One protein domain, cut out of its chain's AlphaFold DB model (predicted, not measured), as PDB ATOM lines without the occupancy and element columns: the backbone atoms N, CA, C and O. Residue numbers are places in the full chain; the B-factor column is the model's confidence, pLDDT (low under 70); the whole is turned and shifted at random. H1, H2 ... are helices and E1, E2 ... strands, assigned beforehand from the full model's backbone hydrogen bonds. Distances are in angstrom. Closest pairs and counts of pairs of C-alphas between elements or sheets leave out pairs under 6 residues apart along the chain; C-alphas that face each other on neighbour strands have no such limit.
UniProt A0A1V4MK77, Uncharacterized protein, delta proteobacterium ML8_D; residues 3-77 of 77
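Overview. This is residues 3 to 77 of the 77 residues of an uncharacterized protein of delta proteobacterium ML8_D (UniProt A0A1V4MK77). Little regular structure: a helical hairpin, H1 and H2, covers one face of a small strand hairpin, E1 and E2, amid long loops. The 75 printed residues run E1, E2, H1, H2, with an antiparallel sheet E1 - E2; the class is mixed, with only 28 residues in named elements. The whole is compact, with a radius of gyration of the C-alphas of 11.5 A, and rounded, spanning 34 by 28 by 22 A.

Arrangement. E1, residues 9 to 12, and E2, residues 24 to 27, are antiparallel at 150 degrees; N 10 and O 26 are 3.0 A apart, within hydrogen-bond range. H1, residues 51 to 59, and H2, residues 66 to 76, touch, closest at the C-alphas of Tyr 52 and Ile 76, 5.0 A, with a shallow tilt of 28 degrees, opposite ways. The closest C-alphas of E2 and H1, Leu 25 and Ala 51, are 7.2 A apart. In both helices every O i to N i+4 pair is within hydrogen-bond range.

Along the chain. E1 spans 9.8 A from C-alpha 9 at (-6.866, -34.516, -13.757), E2 10.0 A, H1 12.4 A, and H2 15.4 A to C-alpha 76 at (-7.243, -25.340, -25.836).

Size, cuts and confidence. The C-alphas farthest apart, Tyr 20 and Gln 45, are 34.4 A apart. The links E1 to E2 and E2 to H1 are long. The printed part has no cut, and no printed residue is under 70 in pLDDT.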
ATOM      1  N   ILE A   3       1.439 -32.186 -16.589       96.56
ATOM      2  CA  ILE A   3       0.974 -31.089 -15.731       96.56
ATOM      3  C   ILE A   3      -0.196 -31.600 -14.899       96.56
ATOM      4  O   ILE A   3      -1.265 -31.895 -15.440       96.56
ATOM      5  N   ASN A   4      -0.012 -31.675 -13.583       96.12
ATOM      6  CA  ASN A   4      -1.103 -31.991 -12.667       96.12
ATOM      7  C   ASN A   4      -2.028 -30.777 -12.565       96.12
ATOM      8  O   ASN A   4      -1.624 -29.736 -12.053       96.12
ATOM      9  N   LEU A   5      -3.256 -30.918 -13.061       94.50
ATOM     10  CA  LEU A   5      -4.261 -29.858 -13.018       94.50
ATOM     11  C   LEU A   5      -5.062 -29.896 -11.710       94.50
ATOM     12  O   LEU A   5      -5.520 -28.874 -11.219       94.50
ATOM     13  N   SER A   6      -5.260 -31.093 -11.155       92.81
ATOM     14  CA  SER A   6      -5.906 -31.328  -9.859       92.81
ATOM     15  C   SER A   6      -5.584 -32.744  -9.365       92.81
ATOM     16  O   SER A   6      -4.826 -33.471 -10.004       92.81
ATOM     17  N   ASN A   7      -6.203 -33.178  -8.262       91.12
ATOM     18  CA  ASN A   7      -6.102 -34.567  -7.791       91.12
ATOM     19  C   ASN A   7      -6.671 -35.591  -8.791       91.12
ATOM     20  O   ASN A   7      -6.254 -36.750  -8.784       91.12
ATOM     21  N   ASP A   8      -7.612 -35.170  -9.641       92.88
ATOM     22  CA  ASP A   8      -8.324 -36.055 -10.564       92.88
ATOM     23  C   ASP A   8      -7.847 -35.941 -12.011       92.88
ATOM     24  O   ASP A   8      -8.135 -36.834 -12.810       92.88
ATOM     25  N   TRP A   9      -7.119 -34.881 -12.364       95.25
ATOM     26  CA  TRP A   9      -6.866 -34.516 -13.757       95.25
ATOM     27  C   TRP A   9      -5.407 -34.157 -14.014       95.25
ATOM     28  O   TRP A   9      -4.820 -33.340 -13.304       95.25
ATOM     29  N   VAL A  10      -4.867 -34.701 -15.103       97.19
ATOM     30  CA  VAL A  10      -3.533 -34.384 -15.616       97.19
ATOM     31  C   VAL A  10      -3.594 -34.076 -17.101       97.19
ATOM     32  O   VAL A  10      -4.274 -34.766 -17.856       97.19
ATOM     33  N   LEU A  11      -2.857 -33.058 -17.529       97.75
ATOM     34  CA  LEU A  11      -2.634 -32.765 -18.938       97.75
ATOM     35  C   LEU A  11      -1.264 -33.301 -19.346       97.75
ATOM     36  O   LEU A  11      -0.246 -32.927 -18.760       97.75
ATOM     37  N   THR A  12      -1.207 -34.183 -20.340       97.88
ATOM     38  CA  THR A  12       0.060 -34.816 -20.728       97.88
ATOM     39  C   THR A  12       0.131 -35.159 -22.212       97.88
ATOM     40  O   THR A  12      -0.887 -35.363 -22.859       97.88
ATOM     41  N   ASP A  13       1.346 -35.239 -22.758       97.00
ATOM     42  CA  ASP A  13       1.627 -35.770 -24.100       97.00
ATOM     43  C   ASP A  13       2.326 -37.145 -24.052       97.00
ATOM     44  O   ASP A  13       2.781 -37.644 -25.086       97.00
ATOM     45  N   GLU A  14       2.418 -37.744 -22.861       96.00
ATOM     46  CA  GLU A  14       3.103 -39.016 -22.587       96.00
ATOM     47  C   GLU A  14       2.145 -40.219 -22.604       96.00
ATOM     48  O   GLU A  14       2.590 -41.366 -22.593       96.00
ATOM     49  N   HIS A  15       0.831 -39.981 -22.659       96.19
ATOM     50  CA  HIS A  15      -0.184 -41.034 -22.723       96.19
ATOM     51  C   HIS A  15      -0.217 -41.717 -24.109       96.19
ATOM     52  O   HIS A  15      -0.070 -41.015 -25.107       96.19
ATOM     53  N   PRO A  16      -0.499 -43.032 -24.234       95.50
ATOM     54  CA  PRO A  16      -0.585 -43.710 -25.537       95.50
ATOM     55  C   PRO A  16      -1.579 -43.093 -26.534       95.50
ATOM     56  O   PRO A  16      -1.376 -43.183 -27.740       95.50
ATOM     57  N   SER A  17      -2.637 -42.444 -26.040       94.81
ATOM     58  CA  SER A  17      -3.622 -41.732 -26.875       94.81
ATOM     59  C   SER A  17      -3.112 -40.393 -27.432       94.81
ATOM     60  O   SER A  17      -3.755 -39.809 -28.299       94.81
ATOM     61  N   SER A  18      -1.966 -39.894 -26.953       93.00
ATOM     62  CA  SER A  18      -1.298 -38.707 -27.497       93.00
ATOM     63  C   SER A  18      -0.696 -39.037 -28.863       93.00
ATOM     64  O   SER A  18       0.312 -39.734 -28.983       93.00
ATOM     65  N   SER A  19      -1.310 -38.507 -29.917       91.88
ATOM     66  CA  SER A  19      -0.773 -38.584 -31.278       91.88
ATOM     67  C   SER A  19       0.117 -37.377 -31.552       91.88
ATOM     68  O   SER A  19      -0.263 -36.256 -31.237       91.88
ATOM     69  N   TYR A  20       1.297 -37.570 -32.147       90.38
ATOM     70  CA  TYR A  20       2.201 -36.473 -32.547       90.38
ATOM     71  C   TYR A  20       2.510 -35.446 -31.439       90.38
ATOM     72  O   TYR A  20       2.625 -34.247 -31.706       90.38
ATOM     73  N   LYS A  21       2.643 -35.900 -30.185       91.00
ATOM     74  CA  LYS A  21       2.870 -35.024 -29.018       91.00
ATOM     75  C   LYS A  21       1.764 -33.981 -28.823       91.00
ATOM     76  O   LYS A  21       2.028 -32.858 -28.383       91.00
ATOM     77  N   GLN A  22       0.537 -34.315 -29.210       93.75
ATOM     78  CA  GLN A  22      -0.632 -33.510 -28.889       93.75
ATOM     79  C   GLN A  22      -1.035 -33.764 -27.432       93.75
ATOM     80  O   GLN A  22      -1.101 -34.923 -27.019       93.75
ATOM     81  N   PRO A  23      -1.262 -32.708 -26.636       97.19
ATOM     82  CA  PRO A  23      -1.702 -32.870 -25.260       97.19
ATOM     83  C   PRO A  23      -3.051 -33.596 -25.209       97.19
ATOM     84  O   PRO A  23      -3.924 -33.377 -26.048       97.19
ATOM     85  N   VAL A  24      -3.221 -34.444 -24.201       97.62
ATOM     86  CA  VAL A  24      -4.492 -35.081 -23.853       97.62
ATOM     87  C   VAL A  24      -4.768 -34.877 -22.370       97.62
ATOM     88  O   VAL A  24      -3.846 -34.900 -21.546       97.62
ATOM     89  N   LEU A  25      -6.037 -34.673 -22.025       97.88
ATOM     90  CA  LEU A  25      -6.489 -34.616 -20.641       97.88
ATOM     91  C   LEU A  25      -6.744 -36.042 -20.158       97.88
ATOM     92  O   LEU A  25      -7.488 -36.774 -20.796       97.88
ATOM     93  N   VAL A  26      -6.153 -36.449 -19.041       97.75
ATOM     94  CA  VAL A  26      -6.290 -37.807 -18.506       97.75
ATOM     95  C   VAL A  26      -6.886 -37.761 -17.107       97.75
ATOM     96  O   VAL A  26      -6.433 -36.998 -16.250       97.75
ATOM     97  N   LYS A  27      -7.883 -38.614 -16.854       95.31
ATOM     98  CA  LYS A  27      -8.450 -38.796 -15.514       95.31
ATOM     99  C   LYS A  27      -7.573 -39.746 -14.701       95.31
ATOM    100  O   LYS A  27      -7.345 -40.888 -15.095       95.31
ATOM    101  N   HIS A  28      -7.104 -39.310 -13.535       92.56
ATOM    102  CA  HIS A  28      -6.167 -40.064 -12.696       92.56
ATOM    103  C   HIS A  28      -6.674 -41.455 -12.319       92.56
ATOM    104  O   HIS A  28      -5.895 -42.412 -12.355       92.56
ATOM    105  N   GLN A  29      -7.957 -41.548 -11.961       90.38
ATOM    106  CA  GLN A  29      -8.579 -42.759 -11.431       90.38
ATOM    107  C   GLN A  29      -8.797 -43.824 -12.512       90.38
ATOM    108  O   GLN A  29      -8.458 -44.984 -12.309       90.38
ATOM    109  N   THR A  30      -9.340 -43.429 -13.668       93.75
ATOM    110  CA  THR A  30      -9.722 -44.365 -14.739       93.75
ATOM    111  C   THR A  30      -8.648 -44.531 -15.807       93.75
ATOM    112  O   THR A  30      -8.723 -45.469 -16.592       93.75
ATOM    113  N   LYS A  31      -7.656 -43.631 -15.845       95.00
ATOM    114  CA  LYS A  31      -6.661 -43.511 -16.926       95.00
ATOM    115  C   LYS A  31      -7.278 -43.253 -18.303       95.00
ATOM    116  O   LYS A  31      -6.616 -43.420 -19.319       95.00
ATOM    117  N   GLU A  32      -8.532 -42.820 -18.337       95.88
ATOM    118  CA  GLU A  32      -9.202 -42.438 -19.571       95.88
ATOM    119  C   GLU A  32      -8.649 -41.102 -20.065       95.88
ATOM    120  O   GLU A  32      -8.433 -40.187 -19.263       95.88
ATOM    121  N   ALA A  33      -8.395 -41.020 -21.370       96.81
ATOM    122  CA  ALA A  33      -7.808 -39.861 -22.024       96.81
ATOM    123  C   ALA A  33      -8.821 -39.202 -22.957       96.81
ATOM    124  O   ALA A  33      -9.527 -39.888 -23.692       96.81
ATOM    125  N   PHE A  34      -8.821 -37.875 -22.953       96.69
ATOM    126  CA  PHE A  34      -9.786 -37.034 -23.637       96.69
ATOM    127  C   PHE A  34      -9.068 -35.987 -24.485       96.69
ATOM    128  O   PHE A  34      -8.109 -35.339 -24.046       96.69
ATOM    129  N   ALA A  35      -9.545 -35.823 -25.712       96.00
ATOM    130  CA  ALA A  35      -9.190 -34.721 -26.584       96.00
ATOM    131  C   ALA A  35      -9.933 -33.447 -26.162       96.00
ATOM    132  O   ALA A  35     -10.944 -33.488 -25.462       96.00
ATOM    133  N   ALA A  36      -9.455 -32.296 -26.633       95.44
ATOM    134  CA  ALA A  36      -9.991 -30.981 -26.285       95.44
ATOM    135  C   ALA A  36     -11.516 -30.849 -26.475       95.44
ATOM    136  O   ALA A  36     -12.192 -30.219 -25.661       95.44
ATOM    137  N   GLY A  37     -12.054 -31.458 -27.538       94.50
ATOM    138  CA  GLY A  37     -13.473 -31.399 -27.893       94.50
ATOM    139  C   GLY A  37     -14.377 -32.395 -27.164       94.50
ATOM    140  O   GLY A  37     -15.596 -32.297 -27.308       94.50
ATOM    141  N   ASP A  38     -13.824 -33.336 -26.396       96.12
ATOM    142  CA  ASP A  38     -14.626 -34.357 -25.719       96.12
ATOM    143  C   ASP A  38     -15.468 -33.741 -24.597       96.12
ATOM    144  O   ASP A  38     -15.018 -32.852 -23.873       96.12
ATOM    145  N   LEU A  39     -16.708 -34.213 -24.451       95.50
ATOM    146  CA  LEU A  39     -17.646 -33.721 -23.441       95.50
ATOM    147  C   LEU A  39     -17.528 -34.530 -22.153       95.50
ATOM    148  O   LEU A  39     -17.830 -35.721 -22.122       95.50
ATOM    149  N   LEU A  40     -17.148 -33.859 -21.069       93.06
ATOM    150  CA  LEU A  40     -16.890 -34.460 -19.765       93.06
ATOM    151  C   LEU A  40     -17.729 -33.771 -18.691       93.06
ATOM    152  O   LEU A  40     -18.170 -32.633 -18.854       93.06
ATOM    153  N   ARG A  41     -17.902 -34.436 -17.551       87.62
ATOM    154  CA  ARG A  41     -18.419 -33.801 -16.335       87.62
ATOM    155  C   ARG A  41     -17.298 -33.677 -15.317       87.62
ATOM    156  O   ARG A  41     -16.604 -34.658 -15.052       87.62
ATOM    157  N   LEU A  42     -17.151 -32.491 -14.730       81.06
ATOM    158  CA  LEU A  42     -16.191 -32.265 -13.647       81.06
ATOM    159  C   LEU A  42     -16.638 -32.959 -12.350       81.06
ATOM    160  O   LEU A  42     -15.820 -33.503 -11.619       81.06
ATOM    161  N   THR A  43     -17.949 -32.969 -12.092       81.12
ATOM    162  CA  THR A  43     -18.589 -33.608 -10.936       81.12
ATOM    163  C   THR A  43     -19.808 -34.408 -11.390       81.12
ATOM    164  O   THR A  43     -20.386 -34.128 -12.439       81.12
ATOM    165  N   GLU A  44     -20.244 -35.400 -10.610       80.00
ATOM    166  CA  GLU A  44     -21.391 -36.251 -10.978       80.00
ATOM    167  C   GLU A  44     -22.694 -35.458 -11.175       80.00
ATOM    168  O   GLU A  44     -23.511 -35.785 -12.040       80.00
ATOM    169  N   GLN A  45     -22.853 -34.384 -10.399       83.06
ATOM    170  CA  GLN A  45     -24.019 -33.499 -10.407       83.06
ATOM    171  C   GLN A  45     -23.889 -32.339 -11.411       83.06
ATOM    172  O   GLN A  45     -24.851 -31.602 -11.623       83.06
ATOM    173  N   GLY A  46     -22.711 -32.157 -12.017       80.81
ATOM    174  CA  GLY A  46     -22.420 -31.071 -12.948       80.81
ATOM    175  C   GLY A  46     -22.935 -31.313 -14.369       80.81
ATOM    176  O   GLY A  46     -23.217 -32.443 -14.781       80.81
ATOM    177  N   GLY A  47     -23.029 -30.224 -15.136       90.06
ATOM    178  CA  GLY A  47     -23.284 -30.275 -16.575       90.06
ATOM    179  C   GLY A  47     -22.105 -30.862 -17.358       90.06
ATOM    180  O   GLY A  47     -21.005 -31.035 -16.833       90.06
ATOM    181  N   PHE A  48     -22.345 -31.175 -18.634       92.94
ATOM    182  CA  PHE A  48     -21.271 -31.534 -19.555       92.94
ATOM    183  C   PHE A  48     -20.573 -30.276 -20.065       92.94
ATOM    184  O   PHE A  48     -21.226 -29.327 -20.499       92.94
ATOM    185  N   HIS A  49     -19.249 -30.308 -20.061       94.38
ATOM    186  CA  HIS A  49     -18.386 -29.272 -20.598       94.38
ATOM    187  C   HIS A  49     -17.365 -29.915 -21.528       94.38
ATOM    188  O   HIS A  49     -16.962 -31.058 -21.315       94.38
ATOM    189  N   ALA A  50     -16.932 -29.186 -22.551       96.12
ATOM    190  CA  ALA A  50     -15.809 -29.638 -23.357       96.12
ATOM    191  C   ALA A  50     -14.534 -29.700 -22.499       96.12
ATOM    192  O   ALA A  50     -14.341 -28.875 -21.599       96.12
ATOM    193  N   ALA A  51     -13.653 -30.653 -22.790       96.19
ATOM    194  CA  ALA A  51     -12.419 -30.857 -22.044       96.19
ATOM    195  C   ALA A  51     -11.553 -29.589 -22.006       96.19
ATOM    196  O   ALA A  51     -11.003 -29.268 -20.955       96.19
ATOM    197  N   TYR A  52     -11.484 -28.817 -23.099       96.44
ATOM    198  CA  TYR A  52     -10.754 -27.541 -23.111       96.44
ATOM    199  C   TYR A  52     -11.297 -26.540 -22.079       96.44
ATOM    200  O   TYR A  52     -10.522 -25.822 -21.455       96.44
ATOM    201  N   THR A  53     -12.618 -26.507 -21.861       94.94
ATOM    202  CA  THR A  53     -13.252 -25.617 -20.877       94.94
ATOM    203  C   THR A  53     -12.893 -26.045 -19.461       94.94
ATOM    204  O   THR A  53     -12.588 -25.205 -18.620       94.94
ATOM    205  N   ILE A  54     -12.871 -27.356 -19.211       93.25
ATOM    206  CA  ILE A  54     -12.449 -27.921 -17.927       93.25
ATOM    207  C   ILE A  54     -10.982 -27.597 -17.653       93.25
ATOM    208  O   ILE A  54     -10.660 -27.138 -16.562       93.25
ATOM    209  N   VAL A  55     -10.097 -27.787 -18.637       95.81
ATOM    210  CA  VAL A  55      -8.680 -27.434 -18.486       95.81
ATOM    211  C   VAL A  55      -8.529 -25.948 -18.190       95.81
ATOM    212  O   VAL A  55      -7.822 -25.614 -17.249       95.81
ATOM    213  N   TRP A  56      -9.226 -25.074 -18.923       94.31
ATOM    214  CA  TRP A  56      -9.187 -23.629 -18.688       94.31
ATOM    215  C   TRP A  56      -9.601 -23.244 -17.257       94.31
ATOM    216  O   TRP A  56      -8.906 -22.456 -16.624       94.31
ATOM    217  N   MET A  57     -10.663 -23.853 -16.717       92.25
ATOM    218  CA  MET A  57     -11.099 -23.630 -15.329       92.25
ATOM    219  C   MET A  57     -10.081 -24.139 -14.301       92.25
ATOM    220  O   MET A  57      -9.849 -23.494 -13.286       92.25
ATOM    221  N   LEU A  58      -9.470 -25.302 -14.541       92.25
ATOM    222  CA  LEU A  58      -8.541 -25.916 -13.587       92.25
ATOM    223  C   LEU A  58      -7.182 -25.207 -13.522       92.25
ATOM    224  O   LEU A  58      -6.494 -25.318 -12.512       92.25
ATOM    225  N   VAL A  59      -6.773 -24.508 -14.585       94.88
ATOM    226  CA  VAL A  59      -5.477 -23.810 -14.619       94.88
ATOM    227  C   VAL A  59      -5.518 -22.398 -14.047       94.88
ATOM    228  O   VAL A  59      -4.450 -21.839 -13.814       94.88
ATOM    229  N   GLU A  60      -6.703 -21.819 -13.825       89.81
ATOM    230  CA  GLU A  60      -6.864 -20.431 -13.363       89.81
ATOM    231  C   GLU A  60      -6.120 -20.170 -12.040       89.81
ATOM    232  O   GLU A  60      -5.472 -19.136 -11.884       89.81
ATOM    233  N   ASP A  61      -6.110 -21.162 -11.145       86.62
ATOM    234  CA  ASP A  61      -5.461 -21.086  -9.831       86.62
ATOM    235  C   ASP A  61      -4.031 -21.672  -9.796       86.62
ATOM    236  O   ASP A  61      -3.403 -21.736  -8.733       86.62
ATOM    237  N   LEU A  62      -3.479 -22.114 -10.935       92.75
ATOM    238  CA  LEU A  62      -2.162 -22.759 -10.994       92.75
ATOM    239  C   LEU A  62      -1.051 -21.786 -11.401       92.75
ATOM    240  O   LEU A  62      -1.123 -21.083 -12.408       92.75
ATOM    241  N   GLN A  63       0.063 -21.818 -10.665       94.81
ATOM    242  CA  GLN A  63       1.289 -21.131 -11.078       94.81
ATOM    243  C   GLN A  63       2.039 -21.959 -12.125       94.81
ATOM    244  O   GLN A  63       2.886 -22.785 -11.793       94.81
ATOM    245  N   LEU A  64       1.722 -21.723 -13.397       95.06
ATOM    246  CA  LEU A  64       2.352 -22.403 -14.528       95.06
ATOM    247  C   LEU A  64       3.580 -21.645 -15.047       95.06
ATOM    248  O   LEU A  64       3.560 -20.424 -15.227       95.06
ATOM    249  N   SER A  65       4.639 -22.381 -15.372       97.06
ATOM    250  CA  SER A  65       5.775 -21.866 -16.138       97.06
ATOM    251  C   SER A  65       5.365 -21.492 -17.570       97.06
ATOM    252  O   SER A  65       4.368 -21.973 -18.107       97.06
ATOM    253  N   LYS A  66       6.183 -20.688 -18.262       97.25
ATOM    254  CA  LYS A  66       5.925 -20.311 -19.669       97.25
ATOM    255  C   LYS A  66       5.782 -21.517 -20.604       97.25
ATOM    256  O   LYS A  66       5.032 -21.458 -21.573       97.25
ATOM    257  N   SER A  67       6.534 -22.590 -20.359       96.88
ATOM    258  CA  SER A  67       6.436 -23.815 -21.156       96.88
ATOM    259  C   SER A  67       5.131 -24.563 -20.902       96.88
ATOM    260  O   SER A  67       4.546 -25.081 -21.846       96.88
ATOM    261  N   GLU A  68       4.659 -24.579 -19.658       97.00
ATOM    262  CA  GLU A  68       3.390 -25.205 -19.279       97.00
ATOM    263  C   GLU A  68       2.193 -24.414 -19.802       97.00
ATOM    264  O   GLU A  68       1.274 -25.008 -20.353       97.00
ATOM    265  N   GLN A  69       2.240 -23.080 -19.736       96.44
ATOM    266  CA  GLN A  69       1.220 -22.207 -20.329       96.44
ATOM    267  C   GLN A  69       1.048 -22.490 -21.825       96.44
ATOM    268  O   GLN A  69      -0.058 -22.765 -22.272       96.44
ATOM    269  N   ARG A  70       2.149 -22.542 -22.588       96.56
ATOM    270  CA  ARG A  70       2.104 -22.891 -24.022       96.56
ATOM    271  C   ARG A  70       1.558 -24.293 -24.279       96.56
ATOM    272  O   ARG A  70       0.930 -24.538 -25.304       96.56
ATOM    273  N   PHE A  71       1.838 -25.231 -23.381       97.19
ATOM    274  CA  PHE A  71       1.345 -26.599 -23.495       97.19
ATOM    275  C   PHE A  71      -0.164 -26.688 -23.235       97.19
ATOM    276  O   PHE A  71      -0.863 -27.393 -23.958       97.19
ATOM    277  N   VAL A  72      -0.667 -25.929 -22.261       96.88
ATOM    278  CA  VAL A  72      -2.103 -25.750 -22.008       96.88
ATOM    279  C   VAL A  72      -2.781 -25.053 -23.188       96.88
ATOM    280  O   VAL A  72      -3.802 -25.535 -23.668       96.88
ATOM    281  N   GLU A  73      -2.195 -23.973 -23.711       95.81
ATOM    282  CA  GLU A  73      -2.707 -23.269 -24.894       95.81
ATOM    283  C   GLU A  73      -2.843 -24.213 -26.092       95.81
ATOM    284  O   GLU A  73      -3.882 -24.211 -26.739       95.81
ATOM    285  N   LYS A  74      -1.851 -25.081 -26.330       95.75
ATOM    286  CA  LYS A  74      -1.892 -26.103 -27.388       95.75
ATOM    287  C   LYS A  74      -3.030 -27.119 -27.216       95.75
ATOM    288  O   LYS A  74      -3.431 -27.754 -28.183       95.75
ATOM    289  N   PHE A  75      -3.506 -27.347 -25.993       96.81
ATOM    290  CA  PHE A  75      -4.676 -28.197 -25.768       96.81
ATOM    291  C   PHE A  75      -5.984 -27.448 -26.025       96.81
ATOM    292  O   PHE A  75      -6.957 -28.055 -26.455       96.81
ATOM    293  N   ILE A  76      -6.025 -26.149 -25.732       94.25
ATOM    294  CA  ILE A  76      -7.243 -25.340 -25.836       94.25
ATOM    295  C   ILE A  76      -7.507 -24.875 -27.282       94.25
ATOM    296  O   ILE A  76      -8.675 -24.757 -27.655       94.25
ATOM    297  N   TRP A  77      -6.456 -24.633 -28.078       87.38
ATOM    298  CA  TRP A  77      -6.503 -24.047 -29.429       87.38
ATOM    299  C   TRP A  77      -5.897 -24.963 -30.494       87.38
ATOM    300  O   TRP A  77      -6.507 -25.061 -31.583       87.38
TER     301      TRP A  77